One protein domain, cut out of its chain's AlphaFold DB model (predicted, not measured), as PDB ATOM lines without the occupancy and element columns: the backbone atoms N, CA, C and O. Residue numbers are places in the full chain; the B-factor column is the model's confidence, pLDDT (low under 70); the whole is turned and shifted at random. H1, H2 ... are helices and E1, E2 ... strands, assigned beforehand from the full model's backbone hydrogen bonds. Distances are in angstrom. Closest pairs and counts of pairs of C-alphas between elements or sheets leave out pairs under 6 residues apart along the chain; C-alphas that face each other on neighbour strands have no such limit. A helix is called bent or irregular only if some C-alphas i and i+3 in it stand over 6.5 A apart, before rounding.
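AT A GLANCE: This is residues 3 to 104 of the 126 residues of an uncharacterized protein of Rhizobium radiobacter (UniProt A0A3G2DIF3). A twisted antiparallel sheet of three strands, E3, E2 and E4, has the helix H2 running across one of its faces, while H1 lies away from the sheet toward one end of the long axis and the turn between E2 and E3 lies at the other end. H3 is not on the sheet, and the long link of residues 11 to 24 joins the small strand E1 to E2, with residues 15 to 16 paired to residues 80 to 81 just after H2. The printed part has 102 residues, with three named helices and four named strands in the order E1 E2 E3 H1 H2 H3 E4, and its class is mixed, helices and strands. It is compact, with a radius of gyration of the C-alphas of 14.6 A, and only just elongated, spanning 43 by 28 by 25 A.

IN THESE COORDINATES: E1 is residues 7 to 10, beginning at C-alpha 7 at (100.308, 101.226, 140.568). E2, residues 25 to 34, is 26.4 A long and bends by 59 degrees at residue 31. E3, residues 39 to 47, is 25.1 A long. H1 is residues 53 to 59, with C-alpha 53 at (93.206, 89.312, 110.828). H2, residues 69 to 79, and H3, residues 84 to 93, are each 14.6 A long. H2 is irregular: C-alphas 70 and 73 are 8.4 A apart. E4, residues 99 to 103, is 13.3 A long and ends at C-alpha 103 at (102.025, 97.558, 121.000).

HOW THE PARTS SIT: E2 is the inner strand, and E3 and E4 are edge strands. E2 and E3 form a hairpin, antiparallel at 160 degrees, with N 29 and O 43 within hydrogen-bond range at 2.8 A. E2 and E4 are antiparallel at 157 degrees, with N 28 and O 100 at 2.8 A. H2 is on the sheet at a height of 9.6 A, only just over E3 and E2, with 3 of its C-alphas falling on each. On the local plane it runs across the strands, at 72 degrees to E2. Its closest C-alphas to E3 are those of Leu 73 and Gly 44, 6.7 A apart. These form two layers, a helix on one face of a sheet. H1 and H3 are not on the sheet, and H3 is apart from E1, E2 and E3. E1 pairs with no named strand, but residues 3 to 4 pair antiparallel with its residues 7 to 8. Each O i to N i+4 pair is within hydrogen-bond range in H1, against 5 of 7 in H2 and 5 of 6 in H3.

THE WHOLE: The two C-alphas farthest apart are those of Ala 36 and Ala 54, at 45.4 A. The printed part has no cut. The link from E1 to E2 is long, and that from H1 to H2 is short but not tight. The mean pLDDT of the printed part is 91.1, and no printed residue is under 70.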
ATOM      1  N   ARG A   3     102.382 104.056 134.898       87.94
ATOM      2  CA  ARG A   3     102.457 103.316 136.164       87.94
ATOM      3  C   ARG A   3     103.796 103.567 136.855       87.94
ATOM      4  O   ARG A   3     104.786 103.836 136.187       87.94
ATOM      5  N   GLN A   4     103.802 103.440 138.177       86.06
ATOM      6  CA  GLN A   4     104.995 103.426 139.023       86.06
ATOM      7  C   GLN A   4     104.744 102.456 140.177       86.06
ATOM      8  O   GLN A   4     103.628 102.408 140.699       86.06
ATOM      9  N   ASP A   5     105.745 101.656 140.544       84.75
ATOM     10  CA  ASP A   5     105.627 100.615 141.576       84.75
ATOM     11  C   ASP A   5     104.386  99.727 141.375       84.75
ATOM     12  O   ASP A   5     103.613  99.462 142.301       84.75
ATOM     13  N   PHE A   6     104.147  99.325 140.121       77.75
ATOM     14  CA  PHE A   6     102.983  98.557 139.670       77.75
ATOM     15  C   PHE A   6     101.614  99.232 139.860       77.75
ATOM     16  O   PHE A   6     100.595  98.634 139.502       77.75
ATOM     17  N   LYS A   7     101.550 100.474 140.350       81.31
ATOM     18  CA  LYS A   7     100.308 101.226 140.568       81.31
ATOM     19  C   LYS A   7     100.050 102.193 139.409       81.31
ATOM     20  O   LYS A   7     100.983 102.863 138.964       81.31
ATOM     21  N   PRO A   8      98.808 102.295 138.902       85.62
ATOM     22  CA  PRO A   8      98.467 103.295 137.896       85.62
ATOM     23  C   PRO A   8      98.581 104.700 138.491       85.62
ATOM     24  O   PRO A   8      97.973 104.997 139.518       85.62
ATOM     25  N   LEU A   9      99.354 105.564 137.833       89.38
ATOM     26  CA  LEU A   9      99.433 106.987 138.162       89.38
ATOM     27  C   LEU A   9      98.337 107.769 137.436       89.38
ATOM     28  O   LEU A   9      97.685 108.624 138.034       89.38
ATOM     29  N   PHE A  10      98.161 107.499 136.138       91.25
ATOM     30  CA  PHE A  10      97.092 108.060 135.314       91.25
ATOM     31  C   PHE A  10      96.987 107.363 133.949       91.25
ATOM     32  O   PHE A  10      97.898 106.668 133.486       91.25
ATOM     33  N   GLU A  11      95.876 107.626 133.268       90.88
ATOM     34  CA  GLU A  11      95.667 107.330 131.855       90.88
ATOM     35  C   GLU A  11      95.355 108.625 131.109       90.88
ATOM     36  O   GLU A  11      94.769 109.550 131.670       90.88
ATOM     37  N   ALA A  12      95.798 108.706 129.860       92.00
ATOM     38  CA  ALA A  12      95.608 109.870 129.013       92.00
ATOM     39  C   ALA A  12      95.427 109.414 127.567       92.00
ATOM     40  O   ALA A  12      96.052 108.435 127.147       92.00
ATOM     41  N   ALA A  13      94.576 110.130 126.836       93.06
ATOM     42  CA  ALA A  13      94.452 109.971 125.398       93.06
ATOM     43  C   ALA A  13      95.661 110.609 124.703       93.06
ATOM     44  O   ALA A  13      96.155 111.654 125.130       93.06
ATOM     45  N   ILE A  14      96.126 109.951 123.648       94.75
ATOM     46  CA  ILE A  14      97.143 110.442 122.722       94.75
ATOM     47  C   ILE A  14      96.650 110.140 121.310       94.75
ATOM     48  O   ILE A  14      95.864 109.205 121.132       94.75
ATOM     49  N   ASP A  15      97.148 110.882 120.332       95.75
ATOM     50  CA  ASP A  15      96.860 110.619 118.927       95.75
ATOM     51  C   ASP A  15      98.000 109.812 118.287       95.75
ATOM     52  O   ASP A  15      99.146 109.812 118.750       95.75
ATOM     53  N   ILE A  16      97.670 109.063 117.235       95.81
ATOM     54  CA  ILE A  16      98.620 108.245 116.477       95.81
ATOM     55  C   ILE A  16      98.549 108.690 115.020       95.81
ATOM     56  O   ILE A  16      97.496 108.585 114.391       95.81
ATOM     57  N   LYS A  17      99.676 109.153 114.474       97.31
ATOM     58  CA  LYS A  17      99.795 109.459 113.040       97.31
ATOM     59  C   LYS A  17      99.675 108.193 112.204       97.31
ATOM     60  O   LYS A  17     100.192 107.145 112.602       97.31
ATOM     61  N   ASP A  18      99.052 108.311 111.035       96.12
ATOM     62  CA  ASP A  18      98.856 107.216 110.075       96.12
ATOM     63  C   ASP A  18      98.265 105.961 110.751       96.12
ATOM     64  O   ASP A  18      98.902 104.905 110.760       96.12
ATOM     65  N   PRO A  19      97.106 106.061 111.435       95.38
ATOM     66  CA  PRO A  19      96.571 104.995 112.292       95.38
ATOM     67  C   PRO A  19      96.286 103.673 111.553       95.38
ATOM     68  O   PRO A  19      96.153 102.627 112.182       95.38
ATOM     69  N   GLU A  20      96.219 103.695 110.223       95.50
ATOM     70  CA  GLU A  20      96.103 102.526 109.353       95.50
ATOM     71  C   GLU A  20      97.398 101.697 109.234       95.50
ATOM     72  O   GLU A  20      97.382 100.584 108.694       95.50
ATOM     73  N   VAL A  21      98.526 102.217 109.725       95.81
ATOM     74  CA  VAL A  21      99.822 101.532 109.770       95.81
ATOM     75  C   VAL A  21     100.039 100.946 111.161       95.81
ATOM     76  O   VAL A  21      99.952 101.660 112.160       95.81
ATOM     77  N   ALA A  22     100.373  99.660 111.234       94.38
ATOM     78  CA  ALA A  22     100.680  98.980 112.488       94.38
ATOM     79  C   ALA A  22     101.759  99.730 113.285       94.38
ATOM     80  O   ALA A  22     102.718 100.267 112.721       94.38
ATOM     81  N   LEU A  23     101.597  99.785 114.603       93.69
ATOM     82  CA  LEU A  23     102.623 100.303 115.500       93.69
ATOM     83  C   LEU A  23     103.765  99.312 115.684       93.69
ATOM     84  O   LEU A  23     104.865  99.760 115.960       93.69
ATOM     85  N   GLY A  24     103.521  98.006 115.544       91.81
ATOM     86  CA  GLY A  24     104.486  96.981 115.931       91.81
ATOM     87  C   GLY A  24     104.436  96.671 117.425       91.81
ATOM     88  O   GLY A  24     103.523  97.100 118.130       91.81
ATOM     89  N   THR A  25     105.438  95.930 117.901       90.31
ATOM     90  CA  THR A  25     105.644  95.623 119.323       90.31
ATOM     91  C   THR A  25     107.053  96.048 119.711       90.31
ATOM     92  O   THR A  25     108.037  95.447 119.277       90.31
ATOM     93  N   HIS A  26     107.149  97.089 120.533       91.56
ATOM     94  CA  HIS A  26     108.405  97.741 120.881       91.56
ATOM     95  C   HIS A  26     108.503  97.973 122.382       91.56
ATOM     96  O   HIS A  26     107.537  98.372 123.039       91.56
ATOM     97  N   PHE A  27     109.704  97.768 122.901       91.00
ATOM     98  CA  PHE A  27     110.072  98.077 124.269       91.00
ATOM     99  C   PHE A  27     111.218  99.080 124.268       91.00
ATOM    100  O   PHE A  27     112.159  98.943 123.488       91.00
ATOM    101  N   PHE A  28     111.143 100.059 125.160       93.38
ATOM    102  CA  PHE A  28     112.157 101.080 125.352       93.38
ATOM    103  C   PHE A  28     112.506 101.170 126.831       93.38
ATOM    104  O   PHE A  28     111.617 101.158 127.681       93.38
ATOM    105  N   GLU A  29     113.786 101.336 127.127       94.19
ATOM    106  CA  GLU A  29     114.312 101.589 128.462       94.19
ATOM    107  C   GLU A  29     115.157 102.861 128.433       94.19
ATOM    108  O   GLU A  29     116.057 103.008 127.604       94.19
ATOM    109  N   ALA A  30     114.875 103.790 129.343       94.69
ATOM    110  CA  ALA A  30     115.685 104.981 129.533       94.69
ATOM    111  C   ALA A  30     116.987 104.599 130.248       94.69
ATOM    112  O   ALA A  30     116.988 104.311 131.445       94.69
ATOM    113  N   ILE A  31     118.110 104.629 129.535       96.44
ATOM    114  CA  ILE A  31     119.428 104.296 130.098       96.44
ATOM    115  C   ILE A  31     120.098 105.514 130.743       96.44
ATOM    116  O   ILE A  31     120.847 105.382 131.712       96.44
ATOM    117  N   ALA A  32     119.773 106.720 130.274       95.00
ATOM    118  CA  ALA A  32     120.214 107.973 130.873       95.00
ATOM    119  C   ALA A  32     119.140 109.050 130.709       95.00
ATOM    120  O   ALA A  32     118.512 109.158 129.660       95.00
ATOM    121  N   VAL A  33     118.941 109.871 131.743       93.19
ATOM    122  CA  VAL A  33     117.988 110.989 131.716       93.19
ATOM    123  C   VAL A  33     118.685 112.255 132.194       93.19
ATOM    124  O   VAL A  33     119.144 112.335 133.333       93.19
ATOM    125  N   ASN A  34     118.722 113.274 131.338       91.75
ATOM    126  CA  ASN A  34     119.200 114.604 131.681       91.75
ATOM    127  C   ASN A  34     118.010 115.556 131.835       91.75
ATOM    128  O   ASN A  34     117.532 116.158 130.874       91.75
ATOM    129  N   ARG A  35     117.560 115.736 133.081       85.56
ATOM    130  CA  ARG A  35     116.425 116.617 133.396       85.56
ATOM    131  C   ARG A  35     116.697 118.094 133.110       85.56
ATOM    132  O   ARG A  35     115.760 118.816 132.801       85.56
ATOM    133  N   ALA A  36     117.949 118.544 133.209       86.19
ATOM    134  CA  ALA A  36     118.299 119.938 132.934       86.19
ATOM    135  C   ALA A  36     118.237 120.257 131.433       86.19
ATOM    136  O   ALA A  36     117.821 121.347 131.055       86.19
ATOM    137  N   ALA A  37     118.627 119.299 130.587       87.31
ATOM    138  CA  ALA A  37     118.548 119.417 129.133       87.31
ATOM    139  C   ALA A  37     117.192 118.973 128.554       87.31
ATOM    140  O   ALA A  37     116.930 119.225 127.381       87.31
ATOM    141  N   GLY A  38     116.345 118.303 129.344       84.75
ATOM    142  CA  GLY A  38     115.087 117.724 128.869       84.75
ATOM    143  C   GLY A  38     115.294 116.569 127.885       84.75
ATOM    144  O   GLY A  38     114.476 116.368 126.994       84.75
ATOM    145  N   THR A  39     116.402 115.834 128.005       90.06
ATOM    146  CA  THR A  39     116.756 114.742 127.090       90.06
ATOM    147  C   THR A  39     116.845 113.406 127.817       90.06
ATOM    148  O   THR A  39     117.130 113.340 129.015       90.06
ATOM    149  N   ALA A  40     116.607 112.326 127.077       92.25
ATOM    150  CA  ALA A  40     116.804 110.965 127.546       92.25
ATOM    151  C   ALA A  40     117.447 110.124 126.441       92.25
ATOM    152  O   ALA A  40     117.112 110.273 125.264       92.25
ATOM    153  N   GLU A  41     118.368 109.255 126.838       94.38
ATOM    154  CA  GLU A  41     118.941 108.216 125.993       94.38
ATOM    155  C   GLU A  41     118.165 106.925 126.223       94.38
ATOM    156  O   GLU A  41     117.889 106.544 127.366       94.38
ATOM    157  N   TRP A  42     117.823 106.254 125.128       94.06
ATOM    158  CA  TRP A  42     116.962 105.082 125.139       94.06
ATOM    159  C   TRP A  42     117.693 103.887 124.542       94.06
ATOM    160  O   TRP A  42     118.278 103.987 123.466       94.06
ATOM    161  N   ASN A  43     117.611 102.750 125.222       94.62
ATOM    162  CA  ASN A  43     117.803 101.449 124.602       94.62
ATOM    163  C   ASN A  43     116.434 100.923 124.159       94.62
ATOM    164  O   ASN A  43     115.435 101.179 124.832       94.62
ATOM    165  N   GLY A  44     116.363 100.191 123.051       93.06
ATOM    166  CA  GLY A  44     115.091  99.676 122.566       93.06
ATOM    167  C   GLY A  44     115.204  98.335 121.866       93.06
ATOM    168  O   GLY A  44     116.227  97.993 121.278       93.06
ATOM    169  N   VAL A  45     114.117  97.574 121.935       91.31
ATOM    170  CA  VAL A  45     113.985  96.251 121.331       91.31
ATOM    171  C   VAL A  45     112.678  96.204 120.558       91.31
ATOM    172  O   VAL A  45     111.631  96.618 121.053       91.31
ATOM    173  N   THR A  46     112.747  95.684 119.337       89.69
ATOM    174  CA  THR A  46     111.575  95.382 118.515       89.69
ATOM    175  C   THR A  46     111.347  93.884 118.522       89.69
ATOM    176  O   THR A  46     112.291  93.109 118.366       89.69
ATOM    177  N   LEU A  47     110.098  93.486 118.717       86.75
ATOM    178  CA  LEU A  47     109.683  92.094 118.800       86.75
ATOM    179  C   LEU A  47     108.771  91.758 117.623       86.75
ATOM    180  O   LEU A  47     108.232  92.643 116.956       86.75
ATOM    181  N   GLU A  48     108.607  90.465 117.357       83.81
ATOM    182  CA  GLU A  48     107.702  90.010 116.307       83.81
ATOM    183  C   GLU A  48     106.266  90.469 116.604       83.81
ATOM    184  O   GLU A  48     105.703  90.178 117.662       83.81
ATOM    185  N   ASN A  49     105.667  91.186 115.652       84.56
ATOM    186  CA  ASN A  49     104.299  91.671 115.772       84.56
ATOM    187  C   ASN A  49     103.320  90.696 115.111       84.56
ATOM    188  O   ASN A  49     102.997  90.804 113.926       84.56
ATOM    189  N   HIS A  50     102.819  89.736 115.885       83.31
ATOM    190  CA  HIS A  50     101.763  88.856 115.403       83.31
ATOM    191  C   HIS A  50     100.398  89.543 115.526       83.31
ATOM    192  O   HIS A  50      99.755  89.489 116.578       83.31
ATOM    193  N   LEU A  51      99.915  90.118 114.422       85.62
ATOM    194  CA  LEU A  51      98.644  90.838 114.363       85.62
ATOM    195  C   LEU A  51      97.554  90.024 113.625       85.62
ATOM    196  O   LEU A  51      97.510  90.021 112.389       85.62
ATOM    197  N   PRO A  52      96.637  89.328 114.340       89.69
ATOM    198  CA  PRO A  52      95.611  88.495 113.712       89.69
ATOM    199  C   PRO A  52      94.676  89.299 112.805       89.69
ATOM    200  O   PRO A  52      94.361  90.457 113.083       89.69
ATOM    201  N   ALA A  53      94.114  88.657 111.775       89.94
ATOM    202  CA  ALA A  53      93.206  89.312 110.828       89.94
ATOM    203  C   ALA A  53      92.013  90.024 111.500       89.94
ATOM    204  O   ALA A  53      91.641  91.123 111.089       89.94
ATOM    205  N   ALA A  54      91.454  89.437 112.562       90.50
ATOM    206  CA  ALA A  54      90.378  90.052 113.339       90.50
ATOM    207  C   ALA A  54      90.824  91.344 114.047       90.50
ATOM    208  O   ALA A  54      90.076  92.321 114.064       90.50
ATOM    209  N   ALA A  55      92.049  91.374 114.585       88.88
ATOM    210  CA  ALA A  55      92.609  92.566 115.212       88.88
ATOM    211  C   ALA A  55      92.887  93.663 114.181       88.88
ATOM    212  O   ALA A  55      92.471  94.795 114.403       88.88
ATOM    213  N   ARG A  56      93.472  93.316 113.023       92.19
ATOM    214  CA  ARG A  56      93.688  94.264 111.913       92.19
ATOM    215  C   ARG A  56      92.394  94.954 111.503       92.19
ATOM    216  O   ARG A  56      92.330  96.175 111.458       92.19
ATOM    217  N   LYS A  57      91.334  94.167 111.291       93.75
ATOM    218  CA  LYS A  57      90.013  94.691 110.927       93.75
ATOM    219  C   LYS A  57      89.431  95.604 112.009       93.75
ATOM    220  O   LYS A  57      88.846  96.625 111.675       93.75
ATOM    221  N   ARG A  58      89.575  95.239 113.288       93.19
ATOM    222  CA  ARG A  58      89.083  96.036 114.424       93.19
ATOM    223  C   ARG A  58      89.829  97.364 114.576       93.19
ATOM    224  O   ARG A  58      89.199  98.351 114.929       93.19
ATOM    225  N   LEU A  59      91.139  97.363 114.339       91.50
ATOM    226  CA  LEU A  59      92.009  98.533 114.488       91.50
ATOM    227  C   LEU A  59      92.088  99.387 113.211       91.50
ATOM    228  O   LEU A  59      92.635 100.476 113.255       91.50
ATOM    229  N   GLY A  60      91.540  98.915 112.085       94.81
ATOM    230  CA  GLY A  60      91.616  99.624 110.803       94.81
ATOM    231  C   GLY A  60      92.993  99.554 110.136       94.81
ATOM    232  O   GLY A  60      93.288 100.368 109.271       94.81
ATOM    233  N   ILE A  61      93.824  98.581 110.516       95.50
ATOM    234  CA  ILE A  61      95.198  98.455 110.024       95.50
ATOM    235  C   ILE A  61      95.203  97.828 108.627       95.50
ATOM    236  O   ILE A  61      94.766  96.686 108.443       95.50
ATOM    237  N   THR A  62      95.740  98.562 107.654       94.38
ATOM    238  CA  THR A  62      95.936  98.128 106.264       94.38
ATOM    239  C   THR A  62      97.393  97.806 105.946       94.38
ATOM    240  O   THR A  62      97.646  96.992 105.061       94.38
ATOM    241  N   VAL A  63      98.344  98.398 106.676       93.25
ATOM    242  CA  VAL A  63      99.782  98.112 106.554       93.25
ATOM    243  C   VAL A  63     100.250  97.431 107.832       93.25
ATOM    244  O   VAL A  63     100.209  98.020 108.905       93.25
ATOM    245  N   THR A  64     100.652  96.166 107.737       87.62
ATOM    246  CA  THR A  64     100.965  95.340 108.918       87.62
ATOM    247  C   THR A  64     102.395  95.460 109.409       87.62
ATOM    248  O   THR A  64     102.694  95.032 110.518       87.62
ATOM    249  N   GLU A  65     103.275  95.994 108.572       86.25
ATOM    250  CA  GLU A  65     104.666  96.235 108.927       86.25
ATOM    251  C   GLU A  65     104.781  97.590 109.622       86.25
ATOM    252  O   GLU A  65     104.252  98.593 109.135       86.25
ATOM    253  N   ALA A  66     105.465  97.612 110.766       82.56
ATOM    254  CA  ALA A  66     105.784  98.853 111.451       82.56
ATOM    255  C   ALA A  66     106.761  99.692 110.598       82.56
ATOM    256  O   ALA A  66     107.628  99.139 109.909       82.56
ATOM    257  N   PRO A  67     106.638 101.030 110.613       82.81
ATOM    258  CA  PRO A  67     107.426 101.910 109.756       82.81
ATOM    259  C   PRO A  67     108.900 101.945 110.170       82.81
ATOM    260  O   PRO A  67     109.236 101.684 111.315       82.81
ATOM    261  N   GLY A  68     109.784 102.359 109.258       82.69
ATOM    262  CA  GLY A  68     111.175 102.701 109.589       82.69
ATOM    263  C   GLY A  68     112.214 101.612 109.324       82.69
ATOM    264  O   GLY A  68     113.403 101.911 109.374       82.69
ATOM    265  N   GLY A  69     111.824 100.379 108.979       84.50
ATOM    266  CA  GLY A  69     112.775  99.313 108.636       84.50
ATOM    267  C   GLY A  69     113.791  99.070 109.760       84.50
ATOM    268  O   GLY A  69     113.424  98.547 110.810       84.50
ATOM    269  N   PHE A  70     115.050  99.476 109.559       82.44
ATOM    270  CA  PHE A  70     116.107  99.405 110.579       82.44
ATOM    271  C   PHE A  70     115.976 100.453 111.704       82.44
ATOM    272  O   PHE A  70     116.529 100.245 112.777       82.44
ATOM    273  N   ASP A  71     115.233 101.543 111.489       88.44
ATOM    274  CA  ASP A  71     114.991 102.628 112.457       88.44
ATOM    275  C   ASP A  71     113.548 102.611 113.003       88.44
ATOM    276  O   ASP A  71     112.915 103.640 113.248       88.44
ATOM    277  N   GLN A  72     112.988 101.409 113.169       90.19
ATOM    278  CA  GLN A  72     111.606 101.209 113.625       90.19
ATOM    279  C   GLN A  72     111.291 101.912 114.953       90.19
ATOM    280  O   GLN A  72     110.221 102.497 115.112       90.19
ATOM    281  N   LEU A  73     112.240 101.895 115.891       92.44
ATOM    282  CA  LEU A  73     112.088 102.486 117.221       92.44
ATOM    283  C   LEU A  73     111.809 103.996 117.151       92.44
ATOM    284  O   LEU A  73     110.835 104.475 117.737       92.44
ATOM    285  N   SER A  74     112.625 104.739 116.402       92.44
ATOM    286  CA  SER A  74     112.465 106.189 116.243       92.44
ATOM    287  C   SER A  74     111.210 106.524 115.439       92.44
ATOM    288  O   SER A  74     110.467 107.438 115.801       92.44
ATOM    289  N   ALA A  75     110.940 105.758 114.376       94.19
ATOM    290  CA  ALA A  75     109.776 105.958 113.518       94.19
ATOM    291  C   ALA A  75     108.455 105.802 114.288       94.19
ATOM    292  O   ALA A  75     107.552 106.627 114.140       94.19
ATOM    293  N   VAL A  76     108.351 104.791 115.154       94.50
ATOM    294  CA  VAL A  76     107.168 104.562 115.993       94.50
ATOM    295  C   VAL A  76     106.982 105.666 117.026       94.50
ATOM    296  O   VAL A  76     105.879 106.196 117.144       94.50
ATOM    297  N   LEU A  77     108.041 106.081 117.731       93.56
ATOM    298  CA  LEU A  77     107.940 107.192 118.684       93.56
ATOM    299  C   LEU A  77     107.521 108.502 117.999       93.56
ATOM    300  O   LEU A  77     106.744 109.266 118.570       93.56
ATOM    301  N   GLY A  78     107.977 108.747 116.766       94.38
ATOM    302  CA  GLY A  78     107.607 109.923 115.973       94.38
ATOM    303  C   GLY A  78     106.131 109.982 115.558       94.38
ATOM    304  O   GLY A  78     105.633 111.059 115.206       94.38
ATOM    305  N   ARG A  79     105.417 108.851 115.621       96.31
ATOM    306  CA  ARG A  79     103.976 108.766 115.344       96.31
ATOM    307  C   ARG A  79     103.103 109.071 116.555       96.31
ATOM    308  O   ARG A  79     101.923 109.352 116.363       96.31
ATOM    309  N   LEU A  80     103.653 109.018 117.769       95.44
ATOM    310  CA  LEU A  80     102.903 109.260 119.000       95.44
ATOM    311  C   LEU A  80     102.756 110.765 119.245       95.44
ATOM    312  O   LEU A  80     103.703 111.452 119.640       95.44
ATOM    313  N   GLU A  81     101.549 111.283 119.050       96.62
ATOM    314  CA  GLU A  81     101.201 112.668 119.346       96.62
ATOM    315  C   GLU A  81     100.684 112.778 120.779       96.62
ATOM    316  O   GLU A  81      99.517 112.547 121.090       96.62
ATOM    317  N   ILE A  82     101.605 113.111 121.683       95.44
ATOM    318  CA  ILE A  82     101.325 113.259 123.111       95.44
ATOM    319  C   ILE A  82     101.052 114.740 123.415       95.44
ATOM    320  O   ILE A  82     101.952 115.559 123.183       95.44
ATOM    321  N   PRO A  83      99.881 115.096 123.981       96.81
ATOM    322  CA  PRO A  83      99.592 116.463 124.405       96.81
ATOM    323  C   PRO A  83     100.672 117.020 125.339       96.81
ATOM    324  O   PRO A  83     101.232 116.294 126.167       96.81
ATOM    325  N   ALA A  84     100.968 118.317 125.224       94.88
ATOM    326  CA  ALA A  84     102.085 118.940 125.935       94.88
ATOM    327  C   ALA A  84     101.976 118.795 127.464       94.88
ATOM    328  O   ALA A  84     102.986 118.537 128.125       94.88
ATOM    329  N   GLU A  85     100.769 118.891 128.038       94.56
ATOM    330  CA  GLU A  85     100.581 118.688 129.476       94.56
ATOM    331  C   GLU A  85     100.883 117.249 129.912       94.56
ATOM    332  O   GLU A  85     101.478 117.029 130.972       94.56
ATOM    333  N   ILE A  86     100.531 116.268 129.077       94.88
ATOM    334  CA  ILE A  86     100.774 114.849 129.338       94.88
ATOM    335  C   ILE A  86     102.262 114.542 129.217       94.88
ATOM    336  O   ILE A  86     102.829 113.914 130.111       94.88
ATOM    337  N   ARG A  87     102.914 115.047 128.164       92.50
ATOM    338  CA  ARG A  87     104.364 114.929 127.970       92.50
ATOM    339  C   ARG A  87     105.130 115.502 129.161       92.50
ATOM    340  O   ARG A  87     105.947 114.798 129.744       92.50
ATOM    341  N   SER A  88     104.799 116.721 129.591       91.62
ATOM    342  CA  SER A  88     105.451 117.349 130.748       91.62
ATOM    343  C   SER A  88     105.243 116.554 132.041       91.62
ATOM    344  O   SER A  88     106.137 116.485 132.884       91.62
ATOM    345  N   ARG A  89     104.071 115.929 132.219       92.25
ATOM    346  CA  ARG A  89     103.816 115.055 133.369       92.25
ATOM    347  C   ARG A  89     104.670 113.788 133.318       92.25
ATOM    348  O   ARG A  89     105.236 113.432 134.341       92.25
ATOM    349  N   ILE A  90     104.795 113.144 132.156       91.12
ATOM    350  CA  ILE A  90     105.650 111.959 131.973       91.12
ATOM    351  C   ILE A  90     107.118 112.307 132.253       91.12
ATOM    352  O   ILE A  90     107.785 111.594 132.993       91.12
ATOM    353  N   GLU A  91     107.611 113.427 131.722       90.06
ATOM    354  CA  GLU A  91     109.010 113.859 131.874       90.06
ATOM    355  C   GLU A  91     109.412 114.119 133.335       90.06
ATOM    356  O   GLU A  91     110.563 113.892 133.706       90.06
ATOM    357  N   LYS A  92     108.470 114.550 134.186       89.06
ATOM    358  CA  LYS A  92     108.709 114.730 135.630       89.06
ATOM    359  C   LYS A  92     108.914 113.410 136.364       89.06
ATOM    360  O   LYS A  92     109.713 113.363 137.297       89.06
ATOM    361  N   GLU A  93     108.213 112.365 135.934       88.88
ATOM    362  CA  GLU A  93     108.300 111.027 136.525       88.88
ATOM    363  C   GLU A  93     109.429 110.186 135.907       88.88
ATOM    364  O   GLU A  93     109.802 109.151 136.456       88.88
ATOM    365  N   LEU A  94     109.999 110.626 134.779       91.06
ATOM    366  CA  LEU A  94     111.035 109.890 134.067       91.06
ATOM    367  C   LEU A  94     112.357 109.856 134.857       91.06
ATOM    368  O   LEU A  94     112.880 110.874 135.339       91.06
ATOM    369  N   SER A  95     112.936 108.664 134.953       91.56
ATOM    370  CA  SER A  95     114.267 108.409 135.498       91.56
ATOM    371  C   SER A  95     114.985 107.344 134.676       91.56
ATOM    372  O   SER A  95     114.375 106.640 133.875       91.56
ATOM    373  N   THR A  96     116.290 107.185 134.891       93.94
ATOM    374  CA  THR A  96     116.988 105.985 134.413       93.94
ATOM    375  C   THR A  96     116.261 104.732 134.918       93.94
ATOM    376  O   THR A  96     115.821 104.699 136.071       93.94
ATOM    377  N   GLY A  97     116.095 103.740 134.044       90.19
ATOM    378  CA  GLY A  97     115.321 102.520 134.281       90.19
ATOM    379  C   GLY A  97     113.816 102.651 134.012       90.19
ATOM    380  O   GLY A  97     113.108 101.648 134.039       90.19
ATOM    381  N   SER A  98     113.297 103.854 133.732       92.56
ATOM    382  CA  SER A  98     111.924 103.995 133.235       92.56
ATOM    383  C   SER A  98     111.771 103.304 131.884       92.56
ATOM    384  O   SER A  98     112.684 103.328 131.061       92.56
ATOM    385  N   SER A  99     110.593 102.743 131.630       92.25
ATOM    386  CA  SER A  99     110.324 102.013 130.397       92.25
ATOM    387  C   SER A  99     109.052 102.468 129.693       92.25
ATOM    388  O   SER A  99     108.135 103.028 130.300       92.25
ATOM    389  N   ILE A 100     109.017 102.244 128.380       92.19
ATOM    390  CA  ILE A 100     107.859 102.480 127.519       92.19
ATOM    391  C   ILE A 100     107.620 101.211 126.708       92.19
ATOM    392  O   ILE A 100     108.542 100.671 126.102       92.19
ATOM    393  N   THR A 101     106.365 100.777 126.652       91.00
ATOM    394  CA  THR A 101     105.929  99.701 125.759       91.00
ATOM    395  C   THR A 101     104.928 100.263 124.765       91.00
ATOM    396  O   THR A 101     103.942 100.889 125.158       91.00
ATOM    397  N   VAL A 102     105.169 100.014 123.481       91.94
ATOM    398  CA  VAL A 102     104.255 100.347 122.387       91.94
ATOM    399  C   VAL A 102     103.852  99.042 121.715       91.94
ATOM    400  O   VAL A 102     104.716  98.260 121.333       91.94
ATOM    401  N   SER A 103     102.550  98.777 121.618       90.06
ATOM    402  CA  SER A 103     102.025  97.558 121.000       90.06
ATOM    403  C   SER A 103     100.670  97.816 120.348       90.06
ATOM    404  O   SER A 103      99.825  98.489 120.945       90.06
ATOM    405  N   ASP A 104     100.433  97.233 119.171       89.81
ATOM    406  CA  ASP A 104      99.100  97.174 118.547       89.81
ATOM    407  C   ASP A 104      98.099  96.368 119.392       89.81
ATOM    408  O   ASP A 104      96.884  96.593 119.354       89.81
TER     409      ASP A 104